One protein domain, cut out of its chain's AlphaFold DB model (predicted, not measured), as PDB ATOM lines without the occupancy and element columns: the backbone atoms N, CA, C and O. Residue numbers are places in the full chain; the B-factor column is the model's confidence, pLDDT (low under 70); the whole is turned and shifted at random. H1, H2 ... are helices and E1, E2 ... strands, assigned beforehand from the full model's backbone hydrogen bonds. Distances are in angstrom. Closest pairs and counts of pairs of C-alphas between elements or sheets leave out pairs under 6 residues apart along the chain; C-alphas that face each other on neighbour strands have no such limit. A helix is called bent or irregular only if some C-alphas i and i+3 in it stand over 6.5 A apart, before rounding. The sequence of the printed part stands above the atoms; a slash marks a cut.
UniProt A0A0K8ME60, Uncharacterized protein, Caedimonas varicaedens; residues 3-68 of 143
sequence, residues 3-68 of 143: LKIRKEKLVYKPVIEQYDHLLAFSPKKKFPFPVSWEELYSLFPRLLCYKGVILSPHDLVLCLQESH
ATOM      1  N   LEU A   3     258.124 298.261 357.574       82.56
ATOM      2  CA  LEU A   3     257.030 299.124 357.124       82.56
ATOM      3  C   LEU A   3     255.690 298.405 357.233       82.56
ATOM      4  O   LEU A   3     255.600 297.206 356.989       82.56
ATOM      5  N   LYS A   4     254.638 299.154 357.562       84.69
ATOM      6  CA  LYS A   4     253.252 298.679 357.482       84.69
ATOM      7  C   LYS A   4     252.273 299.830 357.346       84.69
ATOM      8  O   LYS A   4     252.553 300.936 357.802       84.69
ATOM      9  N   ILE A   5     251.096 299.545 356.806       84.38
ATOM     10  CA  ILE A   5     249.981 300.491 356.766       84.38
ATOM     11  C   ILE A   5     249.086 300.273 357.993       84.38
ATOM     12  O   ILE A   5     248.778 299.141 358.361       84.38
ATOM     13  N   ARG A   6     248.693 301.356 358.675       81.12
ATOM     14  CA  ARG A   6     247.743 301.309 359.799       81.12
ATOM     15  C   ARG A   6     246.894 302.573 359.854       81.12
ATOM     16  O   ARG A   6     247.452 303.653 360.028       81.12
ATOM     17  N   LYS A   7     245.562 302.413 359.844       82.81
ATOM     18  CA  LYS A   7     244.587 303.521 359.911       82.81
ATOM     19  C   LYS A   7     244.913 304.624 358.886       82.81
ATOM     20  O   LYS A   7     245.099 305.769 359.289       82.81
ATOM     21  N   GLU A   8     245.070 304.253 357.614       84.38
ATOM     22  CA  GLU A   8     245.415 305.186 356.522       84.38
ATOM     23  C   GLU A   8     246.744 305.937 356.711       84.38
ATOM     24  O   GLU A   8     246.872 307.120 356.397       84.38
ATOM     25  N   LYS A   9     247.762 305.275 357.274       89.19
ATOM     26  CA  LYS A   9     249.114 305.839 357.418       89.19
ATOM     27  C   LYS A   9     250.163 304.790 357.122       89.19
ATOM     28  O   LYS A   9     250.050 303.670 357.629       89.19
ATOM     29  N   LEU A  10     251.216 305.166 356.405       90.31
ATOM     30  CA  LEU A  10     252.438 304.373 356.345       90.31
ATOM     31  C   LEU A  10     253.218 304.573 357.650       90.31
ATOM     32  O   LEU A  10     253.460 305.694 358.097       90.31
ATOM     33  N   VAL A  11     253.593 303.477 358.299       90.69
ATOM     34  CA  VAL A  11     254.345 303.477 359.554       90.69
ATOM     35  C   VAL A  11     255.673 302.780 359.331       90.69
ATOM     36  O   VAL A  11     255.701 301.609 358.957       90.69
ATOM     37  N   TYR A  12     256.760 303.483 359.634       90.00
ATOM     38  CA  TYR A  12     258.126 302.981 359.564       90.00
ATOM     39  C   TYR A  12     258.735 302.880 360.958       90.00
ATOM     40  O   TYR A  12     258.693 303.840 361.727       90.00
ATOM     41  N   LYS A  13     259.323 301.730 361.291       88.62
ATOM     42  CA  LYS A  13     260.201 301.576 362.459       88.62
ATOM     43  C   LYS A  13     261.631 301.307 361.969       88.62
ATOM     44  O   LYS A  13     261.894 300.188 361.526       88.62
ATOM     45  N   PRO A  14     262.545 302.293 362.017       86.06
ATOM     46  CA  PRO A  14     263.939 302.068 361.654       86.06
ATOM     47  C   PRO A  14     264.567 301.030 362.578       86.06
ATOM     48  O   PRO A  14     264.419 301.138 363.794       86.06
ATOM     49  N   VAL A  15     265.262 300.049 362.008       86.25
ATOM     50  CA  VAL A  15     266.144 299.165 362.780       86.25
ATOM     51  C   VAL A  15     267.420 299.950 363.058       86.25
ATOM     52  O   VAL A  15     268.005 300.488 362.121       86.25
ATOM     53  N   ILE A  16     267.803 300.061 364.327       87.00
ATOM     54  CA  ILE A  16     269.063 300.701 364.738       87.00
ATOM     55  C   ILE A  16     270.147 299.666 365.014       87.00
ATOM     56  O   ILE A  16     271.320 299.959 364.825       87.00
ATOM     57  N   GLU A  17     269.749 298.459 365.416       83.19
ATOM     58  CA  GLU A  17     270.671 297.377 365.725       83.19
ATOM     59  C   GLU A  17     269.991 296.017 365.547       83.19
ATOM     60  O   GLU A  17     268.775 295.889 365.721       83.19
ATOM     61  N   GLN A  18     270.776 295.005 365.192       80.56
ATOM     62  CA  GLN A  18     270.330 293.624 365.053       80.56
ATOM     63  C   GLN A  18     271.284 292.709 365.820       80.56
ATOM     64  O   GLN A  18     272.498 292.807 365.663       80.56
ATOM     65  N   TYR A  19     270.716 291.796 366.601       75.94
ATOM     66  CA  TYR A  19     271.439 290.793 367.376       75.94
ATOM     67  C   TYR A  19     270.808 289.427 367.114       75.94
ATOM     68  O   TYR A  19     269.725 289.143 367.625       75.94
ATOM     69  N   ASP A  20     271.451 288.591 366.301       75.81
ATOM     70  CA  ASP A  20     270.876 287.340 365.793       75.81
ATOM     71  C   ASP A  20     269.485 287.576 365.157       75.81
ATOM     72  O   ASP A  20     269.361 288.215 364.107       75.81
ATOM     73  N   HIS A  21     268.432 287.092 365.818       69.50
ATOM     74  CA  HIS A  21     267.016 287.208 365.450       69.50
ATOM     75  C   HIS A  21     266.278 288.336 366.204       69.50
ATOM     76  O   HIS A  21     265.067 288.500 366.050       69.50
ATOM     77  N   LEU A  22     266.979 289.111 367.038       73.75
ATOM     78  CA  LEU A  22     266.440 290.248 367.785       73.75
ATOM     79  C   LEU A  22     266.732 291.558 367.054       73.75
ATOM     80  O   LEU A  22     267.818 291.769 366.513       73.75
ATOM     81  N   LEU A  23     265.757 292.467 367.067       77.12
ATOM     82  CA  LEU A  23     265.841 293.759 366.393       77.12
ATOM     83  C   LEU A  23     265.591 294.890 367.388       77.12
ATOM     84  O   LEU A  23     264.527 294.955 368.005       77.12
ATOM     85  N   ALA A  24     266.545 295.813 367.491       78.31
ATOM     86  CA  ALA A  24     266.368 297.078 368.185       78.31
ATOM     87  C   ALA A  24     265.834 298.124 367.202       78.31
ATOM     88  O   ALA A  24     266.347 298.285 366.088       78.31
ATOM     89  N   PHE A  25     264.803 298.863 367.611       84.50
ATOM     90  CA  PHE A  25     264.140 299.844 366.754       84.50
ATOM     91  C   PHE A  25     264.239 301.258 367.318       84.50
ATOM     92  O   PHE A  25     264.050 301.486 368.509       84.50
ATOM     93  N   SER A  26     264.423 302.227 366.426       85.12
ATOM     94  CA  SER A  26     264.220 303.645 366.719       85.12
ATOM     95  C   SER A  26     262.724 303.963 366.905       85.12
ATOM     96  O   SER A  26     261.863 303.164 366.498       85.12
ATOM     97  N   PRO A  27     262.361 305.151 367.434       85.69
ATOM     98  CA  PRO A  27     260.983 305.614 367.426       85.69
ATOM     99  C   PRO A  27     260.333 305.527 366.039       85.69
ATOM    100  O   PRO A  27     260.939 305.793 364.999       85.69
ATOM    101  N   LYS A  28     259.051 305.150 366.031       89.44
ATOM    102  CA  LYS A  28     258.274 305.001 364.796       89.44
ATOM    103  C   LYS A  28     258.085 306.351 364.097       89.44
ATOM    104  O   LYS A  28     257.627 307.310 364.719       89.44
ATOM    105  N   LYS A  29     258.311 306.382 362.787       91.12
ATOM    106  CA  LYS A  29     257.912 307.473 361.891       91.12
ATOM    107  C   LYS A  29     256.553 307.145 361.271       91.12
ATOM    108  O   LYS A  29     256.266 305.981 360.980       91.12
ATOM    109  N   LYS A  30     255.686 308.148 361.123       92.50
ATOM    110  CA  LYS A  30     254.351 308.002 360.530       92.50
ATOM    111  C   LYS A  30     254.211 308.992 359.386       92.50
ATOM    112  O   LYS A  30     254.462 310.170 359.598       92.50
ATOM    113  N   PHE A  31     253.725 308.509 358.257       92.31
ATOM    114  CA  PHE A  31     253.459 309.296 357.064       92.31
ATOM    115  C   PHE A  31     251.951 309.215 356.796       92.31
ATOM    116  O   PHE A  31     251.458 308.139 356.432       92.31
ATOM    117  N   PRO A  32     251.182 310.265 357.132       92.50
ATOM    118  CA  PRO A  32     249.750 310.289 356.869       92.50
ATOM    119  C   PRO A  32     249.492 310.437 355.372       92.50
ATOM    120  O   PRO A  32     250.194 311.192 354.719       92.50
ATOM    121  N   PHE A  33     248.479 309.751 354.844       91.75
ATOM    122  CA  PHE A  33     247.990 310.049 353.501       91.75
ATOM    123  C   PHE A  33     247.023 311.252 353.543       91.75
ATOM    124  O   PHE A  33     246.261 311.365 354.511       91.75
ATOM    125  N   PRO A  34     247.029 312.143 352.534       93.38
ATOM    126  CA  PRO A  34     247.975 312.182 351.415       93.38
ATOM    127  C   PRO A  34     249.401 312.558 351.866       93.38
ATOM    128  O   PRO A  34     249.562 313.399 352.746       93.38
ATOM    129  N   VAL A  35     250.426 311.942 351.264       92.19
ATOM    130  CA  VAL A  35     251.852 312.148 351.597       92.19
ATOM    131  C   VAL A  35     252.634 312.611 350.371       92.19
ATOM    132  O   VAL A  35     252.417 312.109 349.265       92.19
ATOM    133  N   SER A  36     253.545 313.568 350.552       90.12
ATOM    134  CA  SER A  36     254.416 314.036 349.469       90.12
ATOM    135  C   SER A  36     255.509 313.015 349.131       90.12
ATOM    136  O   SER A  36     255.950 312.237 349.984       90.12
ATOM    137  N   TRP A  37     255.968 312.997 347.876       84.12
ATOM    138  CA  TRP A  37     257.055 312.100 347.474       84.12
ATOM    139  C   TRP A  37     258.359 312.411 348.226       84.12
ATOM    140  O   TRP A  37     259.096 311.486 348.577       84.12
ATOM    141  N   GLU A  38     258.628 313.687 348.528       87.25
ATOM    142  CA  GLU A  38     259.830 314.148 349.227       87.25
ATOM    143  C   GLU A  38     259.979 313.472 350.597       87.25
ATOM    144  O   GLU A  38     261.075 313.070 350.994       87.25
ATOM    145  N   GLU A  39     258.865 313.292 351.309       88.19
ATOM    146  CA  GLU A  39     258.838 312.637 352.618       88.19
ATOM    147  C   GLU A  39     259.171 311.141 352.536       88.19
ATOM    148  O   GLU A  39     259.743 310.569 353.471       88.19
ATOM    149  N   LEU A  40     258.835 310.497 351.416       88.69
ATOM    150  CA  LEU A  40     259.016 309.061 351.211       88.69
ATOM    151  C   LEU A  40     260.320 308.693 350.509       88.69
ATOM    152  O   LEU A  40     260.737 307.537 350.595       88.69
ATOM    153  N   TYR A  41     260.988 309.649 349.862       86.62
ATOM    154  CA  TYR A  41     262.208 309.410 349.089       86.62
ATOM    155  C   TYR A  41     263.279 308.644 349.878       86.62
ATOM    156  O   TYR A  41     263.868 307.688 349.375       86.62
ATOM    157  N   SER A  42     263.477 309.002 351.151       85.81
ATOM    158  CA  SER A  42     264.453 308.326 352.018       85.81
ATOM    159  C   SER A  42     264.148 306.840 352.265       85.81
ATOM    160  O   SER A  42     265.058 306.072 352.569       85.81
ATOM    161  N   LEU A  43     262.882 306.431 352.144       89.25
ATOM    162  CA  LEU A  43     262.435 305.046 352.322       89.25
ATOM    163  C   LEU A  43     262.434 304.270 351.008       89.25
ATOM    164  O   LEU A  43     262.694 303.067 351.001       89.25
ATOM    165  N   PHE A  44     262.151 304.955 349.900       90.12
ATOM    166  CA  PHE A  44     262.021 304.340 348.587       90.12
ATOM    167  C   PHE A  44     262.765 305.146 347.513       90.12
ATOM    168  O   PHE A  44     262.142 305.829 346.699       90.12
ATOM    169  N   PRO A  45     264.104 305.041 347.448       86.75
ATOM    170  CA  PRO A  45     264.903 305.844 346.524       86.75
ATOM    171  C   PRO A  45     264.582 305.626 345.039       86.75
ATOM    172  O   PRO A  45     264.854 306.502 344.230       86.75
ATOM    173  N   ARG A  46     264.003 304.483 344.644       85.44
ATOM    174  CA  ARG A  46     263.616 304.229 343.243       85.44
ATOM    175  C   ARG A  46     262.287 304.876 342.852       85.44
ATOM    176  O   ARG A  46     261.995 304.919 341.666       85.44
ATOM    177  N   LEU A  47     261.536 305.449 343.800       81.31
ATOM    178  CA  LEU A  47     260.355 306.268 343.488       81.31
ATOM    179  C   LEU A  47     260.707 307.587 342.769       81.31
ATOM    180  O   LEU A  47     259.801 308.343 342.451       81.31
ATOM    181  N   LEU A  48     261.986 307.880 342.483       65.94
ATOM    182  CA  LEU A  48     262.443 309.096 341.784       65.94
ATOM    183  C   LEU A  48     261.737 309.377 340.448       65.94
ATOM    184  O   LEU A  48     261.723 310.522 339.993       65.94
ATOM    185  N   CYS A  49     261.165 308.355 339.812       65.94
ATOM    186  CA  CYS A  49     260.392 308.505 338.582       65.94
ATOM    187  C   CYS A  49     259.007 309.143 338.810       65.94
ATOM    188  O   CYS A  49     258.400 309.614 337.852       65.94
ATOM    189  N   TYR A  50     258.530 309.204 340.056       70.25
ATOM    190  CA  TYR A  50     257.246 309.782 340.432       70.25
ATOM    191  C   TYR A  50     257.441 311.140 341.117       70.25
ATOM    192  O   TYR A  50     258.127 311.254 342.133       70.25
ATOM    193  N   LYS A  51     256.815 312.184 340.569       76.38
ATOM    194  CA  LYS A  51     256.773 313.525 341.168       76.38
ATOM    195  C   LYS A  51     255.323 313.859 341.480       76.38
ATOM    196  O   LYS A  51     254.523 314.017 340.563       76.38
ATOM    197  N   GLY A  52     254.981 313.957 342.760       84.31
ATOM    198  CA  GLY A  52     253.627 314.315 343.169       84.31
ATOM    199  C   GLY A  52     253.268 313.893 344.585       84.31
ATOM    200  O   GLY A  52     254.129 313.643 345.427       84.31
ATOM    201  N   VAL A  53     251.964 313.832 344.829       90.31
ATOM    202  CA  VAL A  53     251.372 313.445 346.109       90.31
ATOM    203  C   VAL A  53     250.794 312.041 345.974       90.31
ATOM    204  O   VAL A  53     250.111 311.739 344.996       90.31
ATOM    205  N   ILE A  54     251.059 311.187 346.956       91.56
ATOM    206  CA  ILE A  54     250.461 309.858 347.062       91.56
ATOM    207  C   ILE A  54     249.220 309.976 347.943       91.56
ATOM    208  O   ILE A  54     249.324 310.343 349.115       91.56
ATOM    209  N   LEU A  55     248.044 309.699 347.379       92.31
ATOM    210  CA  LEU A  55     246.761 309.996 348.024       92.31
ATOM    211  C   LEU A  55     246.292 308.893 348.972       92.31
ATOM    212  O   LEU A  55     245.570 309.185 349.924       92.31
ATOM    213  N   SER A  56     246.695 307.645 348.732       92.31
ATOM    214  CA  SER A  56     246.211 306.490 349.487       92.31
ATOM    215  C   SER A  56     247.250 305.363 349.606       92.31
ATOM    216  O   SER A  56     248.239 305.327 348.866       92.31
ATOM    217  N   PRO A  57     247.016 304.384 350.504       91.31
ATOM    218  CA  PRO A  57     247.800 303.153 350.554       91.31
ATOM    219  C   PRO A  57     247.858 302.376 349.233       91.31
ATOM    220  O   PRO A  57     248.894 301.789 348.921       91.31
ATOM    221  N   HIS A  58     246.761 302.354 348.470       90.44
ATOM    222  CA  HIS A  58     246.703 301.668 347.178       90.44
ATOM    223  C   HIS A  58     247.587 302.364 346.143       90.44
ATOM    224  O   HIS A  58     248.380 301.694 345.482       90.44
ATOM    225  N   ASP A  59     247.528 303.697 346.074       90.75
ATOM    226  CA  ASP A  59     248.371 304.480 345.162       90.75
ATOM    227  C   ASP A  59     249.854 304.278 345.472       90.75
ATOM    228  O   ASP A  59     250.663 304.128 344.558       90.75
ATOM    229  N   LEU A  60     250.215 304.199 346.761       91.31
ATOM    230  CA  LEU A  60     251.584 303.891 347.168       91.31
ATOM    231  C   LEU A  60     252.043 302.541 346.607       91.31
ATOM    232  O   LEU A  60     253.150 302.442 346.089       91.31
ATOM    233  N   VAL A  61     251.215 301.498 346.719       90.69
ATOM    234  CA  VAL A  61     251.571 300.154 346.235       90.69
ATOM    235  C   VAL A  61     251.762 300.150 344.723       90.69
ATOM    236  O   VAL A  61     252.736 299.563 344.259       90.69
ATOM    237  N   LEU A  62     250.894 300.833 343.973       89.50
ATOM    238  CA  LEU A  62     251.027 300.966 342.520       89.50
ATOM    239  C   LEU A  62     252.326 301.690 342.145       89.50
ATOM    240  O   LEU A  62     253.126 301.150 341.383       89.50
ATOM    241  N   CYS A  63     252.605 302.841 342.768       89.81
ATOM    242  CA  CYS A  63     253.841 303.598 342.532       89.81
ATOM    243  C   CYS A  63     255.096 302.759 342.827       89.81
ATOM    244  O   CYS A  63     256.097 302.814 342.106       89.81
ATOM    245  N   LEU A  64     255.055 301.966 343.903       90.81
ATOM    246  CA  LEU A  64     256.145 301.071 344.279       90.81
ATOM    247  C   LEU A  64     256.347 299.960 343.238       90.81
ATOM    248  O   LEU A  64     257.490 299.712 342.850       90.81
ATOM    249  N   GLN A  65     255.271 299.339 342.750       90.19
ATOM    250  CA  GLN A  65     255.327 298.298 341.718       90.19
ATOM    251  C   GLN A  65     255.872 298.830 340.387       90.19
ATOM    252  O   GLN A  65     256.763 298.209 339.807       90.19
ATOM    253  N   GLU A  66     255.409 300.002 339.942       89.81
ATOM    254  CA  GLU A  66     255.929 300.691 338.749       89.81
ATOM    255  C   GLU A  66     257.420 301.023 338.883       89.81
ATOM    256  O   GLU A  66     258.171 300.958 337.914       89.81
ATOM    257  N   SER A  67     257.877 301.292 340.108       89.62
ATOM    258  CA  SER A  67     259.288 301.534 340.440       89.62
ATOM    259  C   SER A  67     260.070 300.249 340.768       89.62
ATOM    260  O   SER A  67     261.122 300.293 341.419       89.62
ATOM    261  N   HIS A  68     259.551 299.091 340.347       88.88
ATOM    262  CA  HIS A  68     260.151 297.764 340.507       88.88
ATOM    263  C   HIS A  68     260.437 297.352 341.963       88.88
ATOM    264  O   HIS A  68     261.346 296.563 342.244       88.88
TER     265      HIS A  68
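This is residues 3 to 68 of the 143 residues of an uncharacterized protein of Caedimonas varicaedens (UniProt A0A0K8ME60). A small three-stranded sheet, E1, E2 and E5, lies in the middle, with the hairpin of E3 and E4 as an arm at one end and a loose group of helices, H1, H2 and H3, at the other. The printed part has 66 residues, with five strands and then three helices, in the order E1 E2 E3 E4 E5 H1 H2 H3. Both sheets, E1 - E2 - E5 and E3 - E4, are antiparallel, and the class is mixed, helices and strands. The whole is only just loose, close to compact, with a radius of gyration of the C-alphas of 13.1 A and spans of 37 by 25 by 17 A.

Find C-alpha 3 at (257.030, 299.124, 357.124), where E1, residues 3 to 5, begins. Next come E2, residues 9 to 13, 12.9 A long, E3, residues 15 to 19, 10.9 A, E4, residues 22 to 25, and E5, residues 29 to 32. Then read H1, residues 37 to 40, H2, residues 45 to 49, and H3, residues 57 to 66, 14.5 A long, ending at C-alpha 66 (255.929, 300.691, 338.749). H2 is irregular: C-alphas 46 and 49 are 7.1 A apart.

In the hairpin E1 and E2, N 4 and O 11 are 3.0 A apart, within hydrogen-bond range; between E2 and E5, N 29 and O 12 are at 2.8 A. E2 runs on into E3 at 45 degrees, and in the hairpin E3 and E4 look at N 22 and O 19, 2.8 A. H3 is on the larger sheet but only grazes it, with residues 57 to 60. H2 is close to H3 but not clearly touching, the closest C-alphas being those of Leu 47 and Leu 64, 6.7 A. Every O i to N i+4 pair is within range in H3; H2 has 0 of 1, and 0 of 2 O i to N i+3 pairs; H1 is too short for an O i to N i+4 pair.

The C-alphas of Asp 20 and Gly 52 are the two farthest apart, 39.2 A. The printed part has no cut and no long link. Look for low confidence, under 70, at residue 21 and residues 48 to 49.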